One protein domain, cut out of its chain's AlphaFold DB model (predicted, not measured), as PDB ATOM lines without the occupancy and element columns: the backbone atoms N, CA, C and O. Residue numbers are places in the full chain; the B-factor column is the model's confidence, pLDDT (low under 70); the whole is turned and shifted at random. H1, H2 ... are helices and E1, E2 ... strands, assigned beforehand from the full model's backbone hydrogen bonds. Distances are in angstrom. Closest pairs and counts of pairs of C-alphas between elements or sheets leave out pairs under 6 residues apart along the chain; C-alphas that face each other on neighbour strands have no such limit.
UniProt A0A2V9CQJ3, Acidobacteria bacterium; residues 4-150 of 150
ATOM      1  N   THR A   4     184.718 135.493 194.797       96.00
ATOM      2  CA  THR A   4     185.869 135.695 195.680       96.00
ATOM      3  C   THR A   4     187.094 135.161 194.960       96.00
ATOM      4  O   THR A   4     187.158 133.963 194.673       96.00
ATOM      5  N   HIS A   5     188.067 136.024 194.687       94.00
ATOM      6  CA  HIS A   5     189.339 135.656 194.067       94.00
ATOM      7  C   HIS A   5     190.510 135.876 195.025       94.00
ATOM      8  O   HIS A   5     190.420 136.663 195.967       94.00
ATOM      9  N   ASP A   6     191.613 135.190 194.749       92.50
ATOM     10  CA  ASP A   6     192.918 135.504 195.325       92.50
ATOM     11  C   ASP A   6     193.711 136.320 194.297       92.50
ATOM     12  O   ASP A   6     193.720 136.004 193.098       92.50
ATOM     13  N   SER A   7     194.313 137.410 194.756       90.12
ATOM     14  CA  SER A   7     194.958 138.399 193.896       90.12
ATOM     15  C   SER A   7     196.074 139.118 194.625       90.12
ATOM     16  O   SER A   7     196.030 139.285 195.843       90.12
ATOM     17  N   GLU A   8     197.022 139.627 193.858       87.38
ATOM     18  CA  GLU A   8     198.051 140.525 194.352       87.38
ATOM     19  C   GLU A   8     197.741 141.959 193.936       87.38
ATOM     20  O   GLU A   8     197.327 142.199 192.805       87.38
ATOM     21  N   VAL A   9     197.937 142.911 194.848       88.12
ATOM     22  CA  VAL A   9     197.835 144.337 194.539       88.12
ATOM     23  C   VAL A   9     199.213 144.886 194.198       88.12
ATOM     24  O   VAL A   9     200.154 144.739 194.975       88.12
ATOM     25  N   VAL A  10     199.325 145.547 193.051       84.56
ATOM     26  CA  VAL A  10     200.578 146.128 192.568       84.56
ATOM     27  C   VAL A  10     200.371 147.574 192.134       84.56
ATOM     28  O   VAL A  10     199.291 147.955 191.689       84.56
ATOM     29  N   CYS A  11     201.424 148.376 192.246       86.06
ATOM     30  CA  CYS A  11     201.546 149.652 191.546       86.06
ATOM     31  C   CYS A  11     202.721 149.523 190.588       86.06
ATOM     32  O   CYS A  11     203.764 149.009 190.993       86.06
ATOM     33  N   LEU A  12     202.544 149.964 189.349       80.62
ATOM     34  CA  LEU A  12     203.543 149.813 188.299       80.62
ATOM     35  C   LEU A  12     204.163 151.163 187.945       80.62
ATOM     36  O   LEU A  12     203.461 152.177 187.936       80.62
ATOM     37  N   ASP A  13     205.461 151.172 187.658       79.19
ATOM     38  CA  ASP A  13     206.111 152.299 186.985       79.19
ATOM     39  C   ASP A  13     205.854 152.283 185.465       79.19
ATOM     40  O   ASP A  13     205.078 151.470 184.951       79.19
ATOM     41  N   ALA A  14     206.468 153.221 184.736       80.06
ATOM     42  CA  ALA A  14     206.292 153.360 183.290       80.06
ATOM     43  C   ALA A  14     206.843 152.152 182.508       80.06
ATOM     44  O   ALA A  14     206.379 151.861 181.407       80.06
ATOM     45  N   GLU A  15     207.801 151.439 183.096       74.75
ATOM     46  CA  GLU A  15     208.436 150.229 182.585       74.75
ATOM     47  C   GLU A  15     207.701 148.949 183.027       74.75
ATOM     48  O   GLU A  15     208.103 147.836 182.683       74.75
ATOM     49  N   GLY A  16     206.607 149.081 183.786       73.38
ATOM     50  CA  GLY A  16     205.787 147.958 184.212       73.38
ATOM     51  C   GLY A  16     206.407 147.107 185.324       73.38
ATOM     52  O   GLY A  16     206.026 145.939 185.456       73.38
ATOM     53  N   LYS A  17     207.355 147.649 186.099       75.94
ATOM     54  CA  LYS A  17     207.928 147.024 187.299       75.94
ATOM     55  C   LYS A  17     207.102 147.401 188.528       75.94
ATOM     56  O   LYS A  17     206.600 148.517 188.647       75.94
ATOM     57  N   SER A  18     206.948 146.460 189.457       78.69
ATOM     58  CA  SER A  18     206.217 146.700 190.700       78.69
ATOM     59  C   SER A  18     206.990 147.640 191.636       78.69
ATOM     60  O   SER A  18     208.162 147.430 191.952       78.69
ATOM     61  N   VAL A  19     206.312 148.680 192.129       82.00
ATOM     62  CA  VAL A  19     206.862 149.676 193.057       82.00
ATOM     63  C   VAL A  19     206.102 149.620 194.381       82.00
ATOM     64  O   VAL A  19     205.128 150.339 194.610       82.00
ATOM     65  N   PHE A  20     206.575 148.778 195.302       81.75
ATOM     66  CA  PHE A  20     205.939 148.571 196.612       81.75
ATOM     67  C   PHE A  20     205.754 149.870 197.422       81.75
ATOM     68  O   PHE A  20     204.745 150.061 198.102       81.75
ATOM     69  N   LEU A  21     206.700 150.812 197.328       84.81
ATOM     70  CA  LEU A  21     206.603 152.094 198.034       84.81
ATOM     71  C   LEU A  21     205.419 152.948 197.565       84.81
ATOM     72  O   LEU A  21     204.846 153.681 198.374       84.81
ATOM     73  N   ASP A  22     205.030 152.853 196.294       86.06
ATOM     74  CA  ASP A  22     203.897 153.609 195.760       86.06
ATOM     75  C   ASP A  22     202.560 153.067 196.282       86.06
ATOM     76  O   ASP A  22     201.672 153.854 196.634       86.06
ATOM     77  N   LEU A  23     202.471 151.748 196.485       83.19
ATOM     78  CA  LEU A  23     201.359 151.116 197.197       83.19
ATOM     79  C   LEU A  23     201.270 151.621 198.648       83.19
ATOM     80  O   LEU A  23     200.204 152.046 199.103       83.19
ATOM     81  N   MET A  24     202.398 151.651 199.366       85.06
ATOM     82  CA  MET A  24     202.461 152.126 200.758       85.06
ATOM     83  C   MET A  24     202.083 153.606 200.900       85.06
ATOM     84  O   MET A  24     201.459 154.004 201.887       85.06
ATOM     85  N   ARG A  25     202.403 154.419 199.889       87.12
ATOM     86  CA  ARG A  25     202.022 155.839 199.798       87.12
ATOM     87  C   ARG A  25     200.562 156.059 199.398       87.12
ATOM     88  O   ARG A  25     200.137 157.205 199.292       87.12
ATOM     89  N   ARG A  26     199.780 154.986 199.228       76.56
ATOM     90  CA  ARG A  26     198.349 155.016 198.892       76.56
ATOM     91  C   ARG A  26     198.055 155.762 197.589       76.56
ATOM     92  O   ARG A  26     197.007 156.402 197.489       76.56
ATOM     93  N   LYS A  27     198.920 155.639 196.574       73.94
ATOM     94  CA  LYS A  27     198.609 156.067 195.198       73.94
ATOM     95  C   LYS A  27     197.583 155.113 194.563       73.94
ATOM     96  O   LYS A  27     197.886 154.364 193.644       73.94
ATOM     97  N   ARG A  28     196.364 155.106 195.114       66.19
ATOM     98  CA  ARG A  28     195.291 154.147 194.797       66.19
ATOM     99  C   ARG A  28     194.865 154.183 193.333       66.19
ATOM    100  O   ARG A  28     194.492 153.143 192.812       66.19
ATOM    101  N   GLU A  29     194.981 155.341 192.689       69.50
ATOM    102  CA  GLU A  29     194.663 155.549 191.268       69.50
ATOM    103  C   GLU A  29     195.492 154.640 190.332       69.50
ATOM    104  O   GLU A  29     195.094 154.398 189.201       69.50
ATOM    105  N   ALA A  30     196.647 154.140 190.797       74.62
ATOM    106  CA  ALA A  30     197.560 153.287 190.034       74.62
ATOM    107  C   ALA A  30     197.594 151.829 190.534       74.62
ATOM    108  O   ALA A  30     198.476 151.065 190.141       74.62
ATOM    109  N   ALA A  31     196.703 151.449 191.456       85.19
ATOM    110  CA  ALA A  31     196.678 150.102 192.014       85.19
ATOM    111  C   ALA A  31     195.935 149.141 191.077       85.19
ATOM    112  O   ALA A  31     194.766 149.348 190.761       85.19
ATOM    113  N   ILE A  32     196.613 148.066 190.688       87.06
ATOM    114  CA  ILE A  32     196.088 147.007 189.829       87.06
ATOM    115  C   ILE A  32     196.056 145.715 190.640       87.06
ATOM    116  O   ILE A  32     196.994 145.409 191.379       87.06
ATOM    117  N   LEU A  33     194.982 144.946 190.511       88.81
ATOM    118  CA  LEU A  33     194.848 143.622 191.099       88.81
ATOM    119  C   LEU A  33     195.149 142.557 190.046       88.81
ATOM    120  O   LEU A  33     194.406 142.392 189.082       88.81
ATOM    121  N   TYR A  34     196.210 141.789 190.266       88.50
ATOM    122  CA  TYR A  34     196.539 140.614 189.469       88.50
ATOM    123  C   TYR A  34     195.891 139.378 190.091       88.50
ATOM    124  O   TYR A  34     196.374 138.819 191.076       88.50
ATOM    125  N   CYS A  35     194.769 138.947 189.523       91.12
ATOM    126  CA  CYS A  35     193.999 137.804 189.990       91.12
ATOM    127  C   CYS A  35     194.631 136.495 189.517       91.12
ATOM    128  O   CYS A  35     194.751 136.240 188.311       91.12
ATOM    129  N   PHE A  36     194.982 135.621 190.463       89.06
ATOM    130  CA  PHE A  36     195.636 134.351 190.154       89.06
ATOM    131  C   PHE A  36     194.865 133.093 190.569       89.06
ATOM    132  O   PHE A  36     195.231 132.011 190.106       89.06
ATOM    133  N   ASP A  37     193.804 133.203 191.373       91.81
ATOM    134  CA  ASP A  37     192.964 132.068 191.785       91.81
ATOM    135  C   ASP A  37     191.499 132.498 192.000       91.81
ATOM    136  O   ASP A  37     191.225 133.661 192.290       91.81
ATOM    137  N   LEU A  38     190.554 131.563 191.886       95.50
ATOM    138  CA  LEU A  38     189.122 131.788 192.118       95.50
ATOM    139  C   LEU A  38     188.624 130.819 193.187       95.50
ATOM    140  O   LEU A  38     188.712 129.604 193.026       95.50
ATOM    141  N   LEU A  39     188.100 131.356 194.287       95.75
ATOM    142  CA  LEU A  39     187.727 130.577 195.468       95.75
ATOM    143  C   LEU A  39     186.226 130.324 195.543       95.75
ATOM    144  O   LEU A  39     185.825 129.251 195.984       95.75
ATOM    145  N   TRP A  40     185.424 131.305 195.135       97.06
ATOM    146  CA  TRP A  40     183.965 131.233 195.132       97.06
ATOM    147  C   TRP A  40     183.394 131.906 193.892       97.06
ATOM    148  O   TRP A  40     183.916 132.935 193.458       97.06
ATOM    149  N   LEU A  41     182.300 131.352 193.375       97.06
ATOM    150  CA  LEU A  41     181.525 131.930 192.281       97.06
ATOM    151  C   LEU A  41     180.040 131.635 192.492       97.06
ATOM    152  O   LEU A  41     179.660 130.473 192.569       97.06
ATOM    153  N   ASP A  42     179.220 132.677 192.620       95.88
ATOM    154  CA  ASP A  42     177.754 132.601 192.721       95.88
ATOM    155  C   ASP A  42     177.237 131.537 193.718       95.88
ATOM    156  O   ASP A  42     176.266 130.828 193.471       95.88
ATOM    157  N   GLY A  43     177.898 131.433 194.877       95.69
ATOM    158  CA  GLY A  43     177.536 130.495 195.949       95.69
ATOM    159  C   GLY A  43     178.173 129.102 195.849       95.69
ATOM    160  O   GLY A  43     177.991 128.296 196.758       95.69
ATOM    161  N   GLU A  44     178.954 128.817 194.805       96.62
ATOM    162  CA  GLU A  44     179.751 127.591 194.681       96.62
ATOM    163  C   GLU A  44     181.125 127.765 195.355       96.62
ATOM    164  O   GLU A  44     181.882 128.677 195.013       96.62
ATOM    165  N   ASP A  45     181.472 126.870 196.289       96.50
ATOM    166  CA  ASP A  45     182.821 126.777 196.864       96.50
ATOM    167  C   ASP A  45     183.746 126.005 195.915       96.50
ATOM    168  O   ASP A  45     183.670 124.780 195.802       96.50
ATOM    169  N   LEU A  46     184.666 126.714 195.262       96.56
ATOM    170  CA  LEU A  46     185.576 126.131 194.276       96.56
ATOM    171  C   LEU A  46     186.857 125.573 194.899       96.56
ATOM    172  O   LEU A  46     187.656 124.952 194.202       96.56
ATOM    173  N   ARG A  47     187.095 125.766 196.203       94.50
ATOM    174  CA  ARG A  47     188.379 125.439 196.860       94.50
ATOM    175  C   ARG A  47     188.732 123.950 196.837       94.50
ATOM    176  O   ARG A  47     189.886 123.603 197.112       94.50
ATOM    177  N   THR A  48     187.761 123.085 196.561       93.62
ATOM    178  CA  THR A  48     187.922 121.632 196.402       93.62
ATOM    179  C   THR A  48     188.361 121.229 194.993       93.62
ATOM    180  O   THR A  48     188.928 120.148 194.843       93.62
ATOM    181  N   LEU A  49     188.151 122.087 193.989       94.62
ATOM    182  CA  LEU A  49     188.576 121.858 192.610       94.62
ATOM    183  C   LEU A  49     190.098 121.949 192.476       94.62
ATOM    184  O   LEU A  49     190.788 122.512 193.333       94.62
ATOM    185  N   THR A  50     190.623 121.421 191.373       93.00
ATOM    186  CA  THR A  50     192.039 121.553 191.011       93.00
ATOM    187  C   THR A  50     192.389 123.006 190.676       93.00
ATOM    188  O   THR A  50     191.511 123.798 190.330       93.00
ATOM    189  N   TRP A  51     193.661 123.396 190.804       90.75
ATOM    190  CA  TRP A  51     194.080 124.766 190.474       90.75
ATOM    191  C   TRP A  51     193.780 125.146 189.010       90.75
ATOM    192  O   TRP A  51     193.179 126.204 188.819       90.75
ATOM    193  N   PRO A  52     194.059 124.296 187.996       91.56
ATOM    194  CA  PRO A  52     193.727 124.598 186.602       91.56
ATOM    195  C   PRO A  52     192.235 124.837 186.373       91.56
ATOM    196  O   PRO A  52     191.865 125.741 185.627       91.56
ATOM    197  N   ASP A  53     191.358 124.084 187.043       94.75
ATOM    198  CA  ASP A  53     189.912 124.272 186.891       94.75
ATOM    199  C   ASP A  53     189.448 125.618 187.454       94.75
ATOM    200  O   ASP A  53     188.665 126.320 186.808       94.75
ATOM    201  N   ARG A  54     189.971 126.024 188.618       95.38
ATOM    202  CA  ARG A  54     189.692 127.350 189.200       95.38
ATOM    203  C   ARG A  54     190.243 128.464 188.311       95.38
ATOM    204  O   ARG A  54     189.544 129.442 188.042       95.38
ATOM    205  N   LYS A  55     191.462 128.283 187.795       92.56
ATOM    206  CA  LYS A  55     192.152 129.235 186.919       92.56
ATOM    207  C   LYS A  55     191.416 129.453 185.598       92.56
ATOM    208  O   LYS A  55     191.219 130.595 185.188       92.56
ATOM    209  N   ARG A  56     190.942 128.375 184.969       93.88
ATOM    210  CA  ARG A  56     190.155 128.433 183.731       93.88
ATOM    211  C   ARG A  56     188.853 129.196 183.942       93.88
ATOM    212  O   ARG A  56     188.513 130.046 183.126       93.88
ATOM    213  N   ARG A  57     188.138 128.941 185.045       95.19
ATOM    214  CA  ARG A  57     186.921 129.699 185.380       95.19
ATOM    215  C   ARG A  57     187.230 131.183 185.588       95.19
ATOM    216  O   ARG A  57     186.540 132.015 185.014       95.19
ATOM    217  N   LEU A  58     188.304 131.513 186.313       93.81
ATOM    218  CA  LEU A  58     188.748 132.898 186.506       93.81
ATOM    219  C   LEU A  58     188.987 133.627 185.175       93.81
ATOM    220  O   LEU A  58     188.503 134.739 184.997       93.81
ATOM    221  N   GLN A  59     189.681 132.993 184.225       91.75
ATOM    222  CA  GLN A  59     190.001 133.593 182.922       91.75
ATOM    223  C   GLN A  59     188.752 134.011 182.127       91.75
ATOM    224  O   GLN A  59     188.784 134.968 181.358       91.75
ATOM    225  N   HIS A  60     187.635 133.300 182.298       91.44
ATOM    226  CA  HIS A  60     186.381 133.656 181.632       91.44
ATOM    227  C   HIS A  60     185.716 134.886 182.259       91.44
ATOM    228  O   HIS A  60     185.016 135.603 181.547       91.44
ATOM    229  N   LEU A  61     185.948 135.129 183.552       91.50
ATOM    230  CA  LEU A  61     185.328 136.210 184.323       91.50
ATOM    231  C   LEU A  61     186.110 137.522 184.233       91.50
ATOM    232  O   LEU A  61     185.509 138.590 184.191       91.50
ATOM    233  N   ILE A  62     187.441 137.449 184.214       87.62
ATOM    234  CA  ILE A  62     188.309 138.628 184.200       87.62
ATOM    235  C   ILE A  62     188.508 139.081 182.749       87.62
ATOM    236  O   ILE A  62     189.384 138.579 182.042       87.62
ATOM    237  N   ARG A  63     187.660 140.007 182.283       75.19
ATOM    238  CA  ARG A  63     187.757 140.629 180.953       75.19
ATOM    239  C   ARG A  63     187.446 142.124 181.031       75.19
ATOM    240  O   ARG A  63     186.366 142.489 181.474       75.19
ATOM    241  N   GLY A  64     188.345 142.956 180.503       63.72
ATOM    242  CA  GLY A  64     188.022 144.340 180.137       63.72
ATOM    243  C   GLY A  64     188.030 145.378 181.263       63.72
ATOM    244  O   GLY A  64     187.403 146.415 181.083       63.72
ATOM    245  N   ASP A  65     188.721 145.129 182.379       67.81
ATOM    246  CA  ASP A  65     188.962 146.137 183.421       67.81
ATOM    247  C   ASP A  65     190.474 146.300 183.638       67.81
ATOM    248  O   ASP A  65     191.165 145.326 183.944       67.81
ATOM    249  N   ASP A  66     190.996 147.517 183.467       73.56
ATOM    250  CA  ASP A  66     192.429 147.813 183.615       73.56
ATOM    251  C   ASP A  66     192.906 147.674 185.071       73.56
ATOM    252  O   ASP A  66     194.093 147.467 185.327       73.56
ATOM    253  N   SER A  67     191.982 147.736 186.036       82.44
ATOM    254  CA  SER A  67     192.275 147.558 187.459       82.44
ATOM    255  C   SER A  67     192.277 146.090 187.902       82.44
ATOM    256  O   SER A  67     192.769 145.787 188.990       82.44
ATOM    257  N   LEU A  68     191.764 145.171 187.072       87.12
ATOM    258  CA  LEU A  68     191.606 143.753 187.393       87.12
ATOM    259  C   LEU A  68     192.180 142.881 186.268       87.12
ATOM    260  O   LEU A  68     191.542 142.605 185.253       87.12
ATOM    261  N   VAL A  69     193.404 142.404 186.465       87.69
ATOM    262  CA  VAL A  69     194.177 141.700 185.442       87.69
ATOM    263  C   VAL A  69     194.257 140.212 185.762       87.69
ATOM    264  O   VAL A  69     194.576 139.801 186.876       87.69
ATOM    265  N   PHE A  70     194.000 139.368 184.766       88.31
ATOM    266  CA  PHE A  70     194.261 137.936 184.877       88.31
ATOM    267  C   PHE A  70     195.774 137.678 184.861       88.31
ATOM    268  O   PHE A  70     196.450 138.004 183.885       88.31
ATOM    269  N   ALA A  71     196.306 137.073 185.923       86.75
ATOM    270  CA  ALA A  71     197.715 136.692 185.986       86.75
ATOM    271  C   ALA A  71     197.960 135.425 185.157       86.75
ATOM    272  O   ALA A  71     197.523 134.345 185.553       86.75
ATOM    273  N   ASP A  72     198.629 135.533 184.017       86.00
ATOM    274  CA  ASP A  72     198.884 134.371 183.162       86.00
ATOM    275  C   ASP A  72     199.971 133.439 183.732       86.00
ATOM    276  O   ASP A  72     200.591 133.741 184.757       86.00
ATOM    277  N   HIS A  73     200.154 132.269 183.123       83.75
ATOM    278  CA  HIS A  73     201.091 131.253 183.591       83.75
ATOM    279  C   HIS A  73     201.675 130.419 182.449       83.75
ATOM    280  O   HIS A  73     201.085 130.299 181.380       83.75
ATOM    281  N   VAL A  74     202.813 129.781 182.724       81.81
ATOM    282  CA  VAL A  74     203.453 128.812 181.832       81.81
ATOM    283  C   VAL A  74     203.352 127.397 182.378       81.81
ATOM    284  O   VAL A  74     203.397 127.160 183.590       81.81
ATOM    285  N   GLU A  75     203.272 126.445 181.456       81.19
ATOM    286  CA  GLU A  75     203.347 125.012 181.719       81.19
ATOM    287  C   GLU A  75     204.631 124.450 181.107       81.19
ATOM    288  O   GLU A  75     205.078 124.903 180.053       81.19
ATOM    289  N   SER A  76     205.225 123.444 181.753       71.12
ATOM    290  CA  SER A  76     206.317 122.621 181.200       71.12
ATOM    291  C   SER A  76     207.624 123.333 180.783       71.12
ATOM    292  O   SER A  76     208.561 122.653 180.377       71.12
ATOM    293  N   ARG A  77     207.744 124.662 180.934       75.88
ATOM    294  CA  ARG A  77     208.925 125.479 180.559       75.88
ATOM    295  C   ARG A  77     209.513 126.248 181.738       75.88
ATOM    296  O   ARG A  77     209.772 127.446 181.683       75.88
ATOM    297  N   GLY A  78     209.650 125.555 182.865       74.38
ATOM    298  CA  GLY A  78     209.933 126.224 184.127       74.38
ATOM    299  C   GLY A  78     211.300 126.889 184.228       74.38
ATOM    300  O   GLY A  78     211.410 127.944 184.848       74.38
ATOM    301  N   ILE A  79     212.312 126.286 183.599       76.19
ATOM    302  CA  ILE A  79     213.685 126.801 183.573       76.19
ATOM    303  C   ILE A  79     213.738 128.078 182.736       76.19
ATOM    304  O   ILE A  79     214.077 129.126 183.275       76.19
ATOM    305  N   ASP A  80     213.306 128.015 181.475       79.00
ATOM    306  CA  ASP A  80     213.320 129.150 180.543       79.00
ATOM    307  C   ASP A  80     212.542 130.352 181.099       79.00
ATOM    308  O   ASP A  80     212.984 131.503 181.032       79.00
ATOM    309  N   PHE A  81     211.390 130.079 181.721       78.06
ATOM    310  CA  PHE A  81     210.599 131.111 182.377       78.06
ATOM    311  C   PHE A  81     211.353 131.731 183.553       78.06
ATOM    312  O   PHE A  81     211.435 132.953 183.654       78.06
ATOM    313  N   PHE A  82     211.954 130.913 184.419       75.88
ATOM    314  CA  PHE A  82     212.725 131.404 185.556       75.88
ATOM    315  C   PHE A  82     213.947 132.237 185.134       75.88
ATOM    316  O   PHE A  82     214.170 133.321 185.679       75.88
ATOM    317  N   GLU A  83     214.708 131.766 184.147       79.12
ATOM    318  CA  GLU A  83     215.844 132.496 183.578       79.12
ATOM    319  C   GLU A  83     215.397 133.838 183.003       79.12
ATOM    320  O   GLU A  83     216.039 134.864 183.238       79.12
ATOM    321  N   THR A  84     214.243 133.866 182.332       79.62
ATOM    322  CA  THR A  84     213.715 135.116 181.796       79.62
ATOM    323  C   THR A  84     213.301 136.086 182.904       79.62
ATOM    324  O   THR A  84     213.628 137.272 182.821       79.62
ATOM    325  N   ILE A  85     212.645 135.607 183.967       77.25
ATOM    326  CA  ILE A  85     212.306 136.419 185.148       77.25
ATOM    327  C   ILE A  85     213.573 137.010 185.786       77.25
ATOM    328  O   ILE A  85     213.608 138.209 186.060       77.25
ATOM    329  N   CYS A  86     214.639 136.215 185.926       76.25
ATOM    330  CA  CYS A  86     215.934 136.689 186.422       76.25
ATOM    331  C   CYS A  86     216.569 137.743 185.509       76.25
ATOM    332  O   CYS A  86     217.037 138.768 185.993       76.25
ATOM    333  N   SER A  87     216.559 137.520 184.191       78.19
ATOM    334  CA  SER A  87     217.152 138.444 183.211       78.19
ATOM    335  C   SER A  87     216.486 139.825 183.192       78.19
ATOM    336  O   SER A  87     217.087 140.799 182.743       78.19
ATOM    337  N   ARG A  88     215.243 139.907 183.681       74.00
ATOM    338  CA  ARG A  88     214.436 141.130 183.738       74.00
ATOM    339  C   ARG A  88     214.380 141.758 185.130       74.00
ATOM    340  O   ARG A  88     213.610 142.696 185.313       74.00
ATOM    341  N   ASP A  89     215.164 141.253 186.086       73.38
ATOM    342  CA  ASP A  89     215.187 141.745 187.471       73.38
ATOM    343  C   ASP A  89     213.780 141.778 188.112       73.38
ATOM    344  O   ASP A  89     213.382 142.724 188.799       73.38
ATOM    345  N   LEU A  90     212.982 140.745 187.815       74.25
ATOM    346  CA  LEU A  90     211.652 140.550 188.384       74.25
ATOM    347  C   LEU A  90     211.749 139.709 189.666       74.25
ATOM    348  O   LEU A  90     212.593 138.823 189.779       74.25
ATOM    349  N   GLU A  91     210.859 139.970 190.629       71.62
ATOM    350  CA  GLU A  91     210.982 139.498 192.022       71.62
ATOM    351  C   GLU A  91     211.061 137.969 192.177       71.62
ATOM    352  O   GLU A  91     211.644 137.476 193.140       71.62
ATOM    353  N   GLY A  92     210.493 137.208 191.241       74.31
ATOM    354  CA  GLY A  92     210.586 135.754 191.243       74.31
ATOM    355  C   GLY A  92     209.413 135.064 190.564       74.31
ATOM    356  O   GLY A  92     208.656 135.668 189.801       74.31
ATOM    357  N   ILE A  93     209.256 133.777 190.869       76.75
ATOM    358  CA  ILE A  93     208.166 132.929 190.377       76.75
ATOM    359  C   ILE A  93     207.448 132.214 191.519       76.75
ATOM    360  O   ILE A  93     208.029 131.909 192.563       76.75
ATOM    361  N   VAL A  94     206.186 131.880 191.275       77.88
ATOM    362  CA  VAL A  94     205.359 131.018 192.111       77.88
ATOM    363  C   VAL A  94     204.960 129.784 191.314       77.88
ATOM    364  O   VAL A  94     204.390 129.880 190.229       77.88
ATOM    365  N   ALA A  95     205.200 128.612 191.897       79.00
ATOM    366  CA  ALA A  95     204.804 127.330 191.334       79.00
ATOM    367  C   ALA A  95     203.512 126.807 191.986       79.00
ATOM    368  O   ALA A  95     203.394 126.752 193.217       79.00
ATOM    369  N   LYS A  96     202.542 126.374 191.172       80.62
ATOM    370  CA  LYS A  96     201.315 125.693 191.618       80.62
ATOM    371  C   LYS A  96     201.210 124.329 190.965       80.62
ATOM    372  O   LYS A  96     201.247 124.212 189.748       80.62
ATOM    373  N   HIS A  97     201.006 123.302 191.777       84.25
ATOM    374  CA  HIS A  97     200.761 121.967 191.257       84.25
ATOM    375  C   HIS A  97     199.356 121.878 190.639       84.25
ATOM    376  O   HIS A  97     198.371 122.256 191.279       84.25
ATOM    377  N   SER A  98     199.257 121.299 189.442       86.25
ATOM    378  CA  SER A  98     198.028 121.015 188.690       86.25
ATOM    379  C   SER A  98     196.961 120.314 189.541       86.25
ATOM    380  O   SER A  98     195.804 120.710 189.575       86.25
ATOM    381  N   ARG A  99     197.356 119.314 190.331       85.75
ATOM    382  CA  ARG A  99     196.471 118.530 191.208       85.75
ATOM    383  C   ARG A  99     196.189 119.203 192.558       85.75
ATOM    384  O   ARG A  99     195.481 118.642 193.393       85.75
ATOM    385  N   GLY A 100     196.761 120.381 192.804       84.88
ATOM    386  CA  GLY A 100     196.638 121.108 194.062       84.88
ATOM    387  C   GLY A 100     195.253 121.732 194.247       84.88
ATOM    388  O   GLY A 100     194.816 122.580 193.464       84.88
ATOM    389  N   THR A 101     194.571 121.368 195.333       89.38
ATOM    390  CA  THR A 101     193.382 122.105 195.788       89.38
ATOM    391  C   THR A 101     193.808 123.315 196.615       89.38
ATOM    392  O   THR A 101     194.936 123.376 197.110       89.38
ATOM    393  N   TYR A 102     192.915 124.288 196.818       86.44
ATOM    394  CA  TYR A 102     193.274 125.494 197.576       86.44
ATOM    395  C   TYR A 102     193.672 125.171 199.030       86.44
ATOM    396  O   TYR A 102     194.588 125.775 199.591       86.44
ATOM    397  N   ARG A 103     193.016 124.169 199.637       79.25
ATOM    398  CA  ARG A 103     193.298 123.702 201.008       79.25
ATOM    399  C   ARG A 103     194.526 122.797 201.101       79.25
ATOM    400  O   ARG A 103     195.261 122.881 202.082       79.25
ATOM    401  N   LYS A 104     194.762 121.939 200.104       72.44
ATOM    402  CA  LYS A 104     195.945 121.068 200.040       72.44
ATOM    403  C   LYS A 104     196.979 121.698 199.123       72.44
ATOM    404  O   LYS A 104     197.153 121.299 197.973       72.44
ATOM    405  N   ARG A 105     197.677 122.695 199.666       62.00
ATOM    406  CA  ARG A 105     198.824 123.306 199.000       62.00
ATOM    407  C   ARG A 105     199.979 122.305 198.952       62.00
ATOM    408  O   ARG A 105     200.767 122.216 199.887       62.00
ATOM    409  N   LEU A 106     200.074 121.572 197.846       56.03
ATOM    410  CA  LEU A 106     201.316 120.933 197.427       56.03
ATOM    411  C   LEU A 106     202.269 122.074 197.066       56.03
ATOM    412  O   LEU A 106     202.150 122.680 196.004       56.03
ATOM    413  N   ARG A 107     203.113 122.474 198.019       52.03
ATOM    414  CA  ARG A 107     204.116 123.519 197.808       52.03
ATOM    415  C   ARG A 107     205.412 122.846 197.405       52.03
ATOM    416  O   ARG A 107     205.965 122.085 198.194       52.03
ATOM    417  N   LEU A 108     205.922 123.198 196.231       47.28
ATOM    418  CA  LEU A 108     207.355 123.241 196.054       47.28
ATOM    419  C   LEU A 108     207.776 124.463 196.863       47.28
ATOM    420  O   LEU A 108     207.358 125.587 196.582       47.28
ATOM    421  N   GLY A 109     208.463 124.233 197.974       39.78
ATOM    422  CA  GLY A 109     208.999 125.324 198.762       39.78
ATOM    423  C   GLY A 109     210.085 126.004 197.946       39.78
ATOM    424  O   GLY A 109     211.192 125.485 197.915       39.78
ATOM    425  N   LYS A 110     209.756 127.115 197.284       44.12
ATOM    426  CA  LYS A 110     210.546 128.351 197.265       44.12
ATOM    427  C   LYS A 110     209.908 129.370 196.329       44.12
ATOM    428  O   LYS A 110     209.720 129.130 195.146       44.12
ATOM    429  N   GLU A 111     209.596 130.516 196.911       48.84
ATOM    430  CA  GLU A 111     209.672 131.788 196.215       48.84
ATOM    431  C   GLU A 111     211.134 131.951 195.796       48.84
ATOM    432  O   GLU A 111     212.032 131.962 196.644       48.84
ATOM    433  N   VAL A 112     211.395 131.916 194.496       51.56
ATOM    434  CA  VAL A 112     212.763 131.992 193.993       51.56
ATOM    435  C   VAL A 112     213.049 133.451 193.677       51.56
ATOM    436  O   VAL A 112     212.659 133.931 192.618       51.56
ATOM    437  N   ARG A 113     213.668 134.149 194.633       47.72
ATOM    438  CA  ARG A 113     214.066 135.554 194.490       47.72
ATOM    439  C   ARG A 113     215.470 135.647 193.877       47.72
ATOM    440  O   ARG A 113     216.334 134.858 194.276       47.72
ATOM    441  N   PRO A 114     215.732 136.577 192.944       45.88
ATOM    442  CA  PRO A 114     217.100 136.953 192.615       45.88
ATOM    443  C   PRO A 114     217.772 137.576 193.851       45.88
ATOM    444  O   PRO A 114     217.130 138.275 194.631       45.88
ATOM    445  N   ASN A 115     219.054 137.272 194.070       43.06
ATOM    446  CA  ASN A 115     219.834 137.874 195.154       43.06
ATOM    447  C   ASN A 115     220.280 139.296 194.764       43.06
ATOM    448  O   ASN A 115     220.633 139.529 193.607       43.06
ATOM    449  N   ASP A 116     220.396 140.191 195.751       44.88
ATOM    450  CA  ASP A 116     220.897 141.573 195.601       44.88
ATOM    451  C   ASP A 116     222.367 141.672 195.113       44.88
ATOM    452  O   ASP A 116     222.863 142.762 194.836       44.88
ATOM    453  N   ASP A 117     223.098 140.553 195.026       46.91
ATOM    454  CA  ASP A 117     224.544 140.498 194.759       46.91
ATOM    455  C   ASP A 117     224.919 140.126 193.310       46.91
ATOM    456  O   ASP A 117     226.100 139.925 193.006       46.91
ATOM    457  N   GLY A 118     223.936 140.005 192.412       41.81
ATOM    458  CA  GLY A 118     224.158 139.634 191.009       41.81
ATOM    459  C   GLY A 118     224.683 138.206 190.812       41.81
ATOM    460  O   GLY A 118     225.107 137.850 189.711       41.81
ATOM    461  N   ARG A 119     224.676 137.364 191.857       39.69
ATOM    462  CA  ARG A 119     225.036 135.947 191.764       39.69
ATOM    463  C   ARG A 119     223.775 135.103 191.879       39.69
ATOM    464  O   ARG A 119     223.254 134.847 192.965       39.69
ATOM    465  N   HIS A 120     223.315 134.608 190.734       44.56
ATOM    466  CA  HIS A 120     222.263 133.600 190.660       44.56
ATOM    467  C   HIS A 120     222.765 132.307 191.310       44.56
ATOM    468  O   HIS A 120     223.448 131.500 190.682       44.56
ATOM    469  N   ARG A 121     222.453 132.094 192.591       40.09
ATOM    470  CA  ARG A 121     222.582 130.772 193.210       40.09
ATOM    471  C   ARG A 121     221.207 130.156 193.374       40.09
ATOM    472  O   ARG A 121     220.756 129.865 194.477       40.09
ATOM    473  N   THR A 122     220.547 129.948 192.249       46.09
ATOM    474  CA  THR A 122     219.476 128.972 192.168       46.09
ATOM    475  C   THR A 122     220.085 127.641 191.824       46.09
ATOM    476  O   THR A 122     220.733 127.480 190.797       46.09
ATOM    477  N   ASP A 123     219.904 126.692 192.728       42.97
ATOM    478  CA  ASP A 123     220.142 125.300 192.424       42.97
ATOM    479  C   ASP A 123     219.144 124.899 191.327       42.97
ATOM    480  O   ASP A 123     217.971 124.645 191.607       42.97
ATOM    481  N   SER A 124     219.580 124.934 190.066       42.59
ATOM    482  CA  SER A 124     218.763 124.599 188.893       42.59
ATOM    483  C   SER A 124     218.189 123.179 188.977       42.59
ATOM    484  O   SER A 124     217.211 122.879 188.299       42.59
ATOM    485  N   SER A 125     218.723 122.324 189.863       41.50
ATOM    486  CA  SER A 125     218.147 121.010 190.180       41.50
ATOM    487  C   SER A 125     216.792 121.081 190.907       41.50
ATOM    488  O   SER A 125     216.058 120.097 190.939       41.50
ATOM    489  N   VAL A 126     216.411 122.246 191.449       45.47
ATOM    490  CA  VAL A 126     215.098 122.487 192.078       45.47
ATOM    491  C   VAL A 126     214.034 122.877 191.040       45.47
ATOM    492  O   VAL A 126     212.840 122.742 191.301       45.47
ATOM    493  N   ILE A 127     214.450 123.300 189.843       50.28
ATOM    494  CA  ILE A 127     213.579 123.662 188.717       50.28
ATOM    495  C   ILE A 127     213.644 122.532 187.680       50.28
ATOM    496  O   ILE A 127     213.975 122.734 186.517       50.28
ATOM    497  N   HIS A 128     213.377 121.293 188.097       50.72
ATOM    498  CA  HIS A 128     213.152 120.216 187.131       50.72
ATOM    499  C   HIS A 128     211.910 120.530 186.275       50.72
ATOM    500  O   HIS A 128     211.014 121.237 186.747       50.72
ATOM    501  N   PRO A 129     211.814 120.019 185.030       54.31
ATOM    502  CA  PRO A 129     210.616 120.181 184.223       54.31
ATOM    503  C   PRO A 129     209.469 119.548 184.997       54.31
ATOM    504  O   PRO A 129     209.448 118.346 185.251       54.31
ATOM    505  N   PHE A 130     208.562 120.391 185.454       63.41
ATOM    506  CA  PHE A 130     207.410 119.986 186.218       63.41
ATOM    507  C   PHE A 130     206.245 119.795 185.240       63.41
ATOM    508  O   PHE A 130     205.533 120.766 184.980       63.41
ATOM    509  N   PRO A 131     206.011 118.586 184.690       65.50
ATOM    510  CA  PRO A 131     204.880 118.358 183.785       65.50
ATOM    511  C   PRO A 131     203.532 118.647 184.463       65.50
ATOM    512  O   PRO A 131     202.546 118.928 183.799       65.50
ATOM    513  N   ASP A 132     203.508 118.621 185.798       76.19
ATOM    514  CA  ASP A 132     202.326 118.851 186.621       76.19
ATOM    515  C   ASP A 132     202.328 120.201 187.355       76.19
ATOM    516  O   ASP A 132     201.588 120.361 188.332       76.19
ATOM    517  N   TRP A 133     203.167 121.167 186.967       77.88
ATOM    518  CA  TRP A 133     203.183 122.478 187.621       77.88
ATOM    519  C   TRP A 133     202.999 123.627 186.645       77.88
ATOM    520  O   TRP A 133     203.518 123.649 185.536       77.88
ATOM    521  N   HIS A 134     202.279 124.615 187.152       79.00
ATOM    522  CA  HIS A 134     201.968 125.868 186.504       79.00
ATOM    523  C   HIS A 134     202.770 126.951 187.213       79.00
ATOM    524  O   HIS A 134     202.664 127.098 188.439       79.00
ATOM    525  N   LEU A 135     203.593 127.678 186.466       77.62
ATOM    526  CA  LEU A 135     204.423 128.743 187.011       77.62
ATOM    527  C   LEU A 135     203.882 130.088 186.576       77.62
ATOM    528  O   LEU A 135     203.571 130.293 185.408       77.62
ATOM    529  N   TYR A 136     203.803 131.013 187.516       76.88
ATOM    530  CA  TYR A 136     203.469 132.396 187.228       76.88
ATOM    531  C   TYR A 136     204.445 133.305 187.980       76.88
ATOM    532  O   TYR A 136     205.067 132.875 188.954       76.88
ATOM    533  N   PRO A 137     204.651 134.532 187.513       72.25
ATOM    534  CA  PRO A 137     205.590 135.459 188.126       72.25
ATOM    535  C   PRO A 137     205.041 135.930 189.474       72.25
ATOM    536  O   PRO A 137     203.829 136.029 189.659       72.25
ATOM    537  N   LEU A 138     205.936 136.200 190.420       67.00
ATOM    538  CA  LEU A 138     205.561 136.607 191.770       67.00
ATOM    539  C   LEU A 138     204.852 137.961 191.798       67.00
ATOM    540  O   LEU A 138     204.041 138.145 192.686       67.00
ATOM    541  N   VAL A 139     205.128 138.835 190.823       65.12
ATOM    542  CA  VAL A 139     204.507 140.155 190.682       65.12
ATOM    543  C   VAL A 139     203.925 140.353 189.294       65.12
ATOM    544  O   VAL A 139     204.506 139.928 188.292       65.12
ATOM    545  N   GLY A 140     202.784 141.037 189.233       58.78
ATOM    546  CA  GLY A 140     202.177 141.491 187.990       58.78
ATOM    547  C   GLY A 140     203.060 142.497 187.252       58.78
ATOM    548  O   GLY A 140     203.401 143.539 187.793       58.78
ATOM    549  N   SER A 141     203.414 142.196 186.008       58.59
ATOM    550  CA  SER A 141     204.009 143.119 185.046       58.59
ATOM    551  C   SER A 141     203.193 143.064 183.738       58.59
ATOM    552  O   SER A 141     202.737 141.991 183.329       58.59
ATOM    553  N   PRO A 142     202.954 144.182 183.035       54.00
ATOM    554  CA  PRO A 142     202.222 144.188 181.764       54.00
ATOM    555  C   PRO A 142     202.963 143.391 180.683       54.00
ATOM    556  O   PRO A 142     202.350 142.814 179.785       54.00
ATOM    557  N   HIS A 143     204.289 143.289 180.812       54.19
ATOM    558  CA  HIS A 143     205.150 142.523 179.918       54.19
ATOM    559  C   HIS A 143     204.996 141.000 180.069       54.19
ATOM    560  O   HIS A 143     205.558 140.256 179.265       54.19
ATOM    561  N   LEU A 144     204.235 140.519 181.063       56.38
ATOM    562  CA  LEU A 144     204.094 139.091 181.360       56.38
ATOM    563  C   LEU A 144     203.258 138.313 180.350       56.38
ATOM    564  O   LEU A 144     203.497 137.116 180.204       56.38
ATOM    565  N   LYS A 145     202.318 138.958 179.639       54.16
ATOM    566  CA  LYS A 145     201.584 138.281 178.553       54.16
ATOM    567  C   LYS A 145     202.564 137.663 177.552       54.16
ATOM    568  O   LYS A 145     202.458 136.489 177.234       54.16
ATOM    569  N   TYR A 146     203.591 138.426 177.179       49.06
ATOM    570  CA  TYR A 146     204.638 137.985 176.258       49.06
ATOM    571  C   TYR A 146     205.582 136.937 176.859       49.06
ATOM    572  O   TYR A 146     206.179 136.157 176.130       49.06
ATOM    573  N   LEU A 147     205.731 136.905 178.186       55.34
ATOM    574  CA  LEU A 147     206.568 135.909 178.860       55.34
ATOM    575  C   LEU A 147     205.918 134.529 178.915       55.34
ATOM    576  O   LEU A 147     206.627 133.538 179.049       55.34
ATOM    577  N   CYS A 148     204.592 134.456 178.800       54.44
ATOM    578  CA  CYS A 148     203.893 133.176 178.737       54.44
ATOM    579  C   CYS A 148     203.888 132.568 177.322       54.44
ATOM    580  O   CYS A 148     203.669 131.366 177.172       54.44
ATOM    581  N   GLU A 149     204.191 133.372 176.298       53.03
ATOM    582  CA  GLU A 149     204.289 132.954 174.891       53.03
ATOM    583  C   GLU A 149     205.664 132.369 174.504       53.03
ATOM    584  O   GLU A 149     205.751 131.728 173.459       53.03
ATOM    585  N   LEU A 150     206.698 132.544 175.342       49.88
ATOM    586  CA  LEU A 150     208.067 132.012 175.173       49.88
ATOM    587  C   LEU A 150     208.096 130.499 175.070       49.88
ATOM    588  O   LEU A 150     208.266 129.918 173.977       49.88
TER     589      LEU A 150
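This is residues 4 to 150 of the 150 residues of a protein of Acidobacteria bacterium (UniProt A0A2V9CQJ3). The model shows two small lobes side by side: a strongly twisted three-strand sheet of E1, E2 and E3 with H2 across it and H1 at one end, and a two-strand hairpin of E4 and E5 with H3 beside it and the short H4 near H3. A wide loop, residues 98 to 132, joins E4 to E5 and swings far out past H3. The printed part has 147 residues, with E1 H1 E2 H2 E3 H3 E4 E5 H4 along the chain; the first sheet is mixed, in the order E1 E2 E3, and the second antiparallel. The class is mixed, helices and strands, with under half of the residues in named elements. The whole is compact, with a radius of gyration of the C-alphas of 15.6 A and spans of 48 by 38 by 25 A.

E1, residues 4 to 11, is an edge strand and the antiparallel neighbour of E2, residues 31 to 41; N 8 and O 34 are 3.0 A apart, within hydrogen-bond range. H1, residues 20 to 24, only grazes this sheet; its closest C-alphas to E1 are those of Leu 23 and Cys 11, 5.8 A apart. E2 bends by 80 degrees at residue 37. H2, residues 51 to 61, is on the sheet at a height over the sheet of 7.3 A and runs across the strands, at 68 degrees to E2 on the local plane; the closest C-alphas of the two are those of Arg 54 and Leu 38, 5.3 A apart. E3, residues 68 to 70, is the parallel neighbour of E2, with N 69 and O 33 at 2.8 A; E2, H2 and E3 form a strand-helix-strand unit, two parallel neighbour strands with a helix between them in the chain. H3, residues 78 to 87, has Gly 78 with its C-alpha 6.7 A from that of Leu 135 in E5, residues 133 to 137. E4, residues 93 to 97, and E5 are an antiparallel hairpin, with N 96 and O 134 at 2.8 A. H3 and H4, residues 144 to 148, only just touch, with 3 pairs of C-alphas within 8 A, the closest those of Phe 81 and Leu 147, 7.2 A apart. E2 and E5 are apart. In H1, H2, H3 and H4 every O i to N i+4 pair is within hydrogen-bond range.

E1 begins at C-alpha 4, (185.869, 135.695, 195.680), and is 21.4 A long; E2 measures 23.7 A, H2 15.7 A and H3 14.2 A. H4 ends at C-alpha 148, (203.893, 133.176, 178.737).

The C-alphas of Gly 43 and Asp 117, the two farthest apart, are 48.1 A apart. The printed part has no cut, and the link from E4 to E5 is long. Mean pLDDT of the printed part is 74.8; residues 28 to 29, 64 to 65, 105 to 131 and 138 to 150 are under 70.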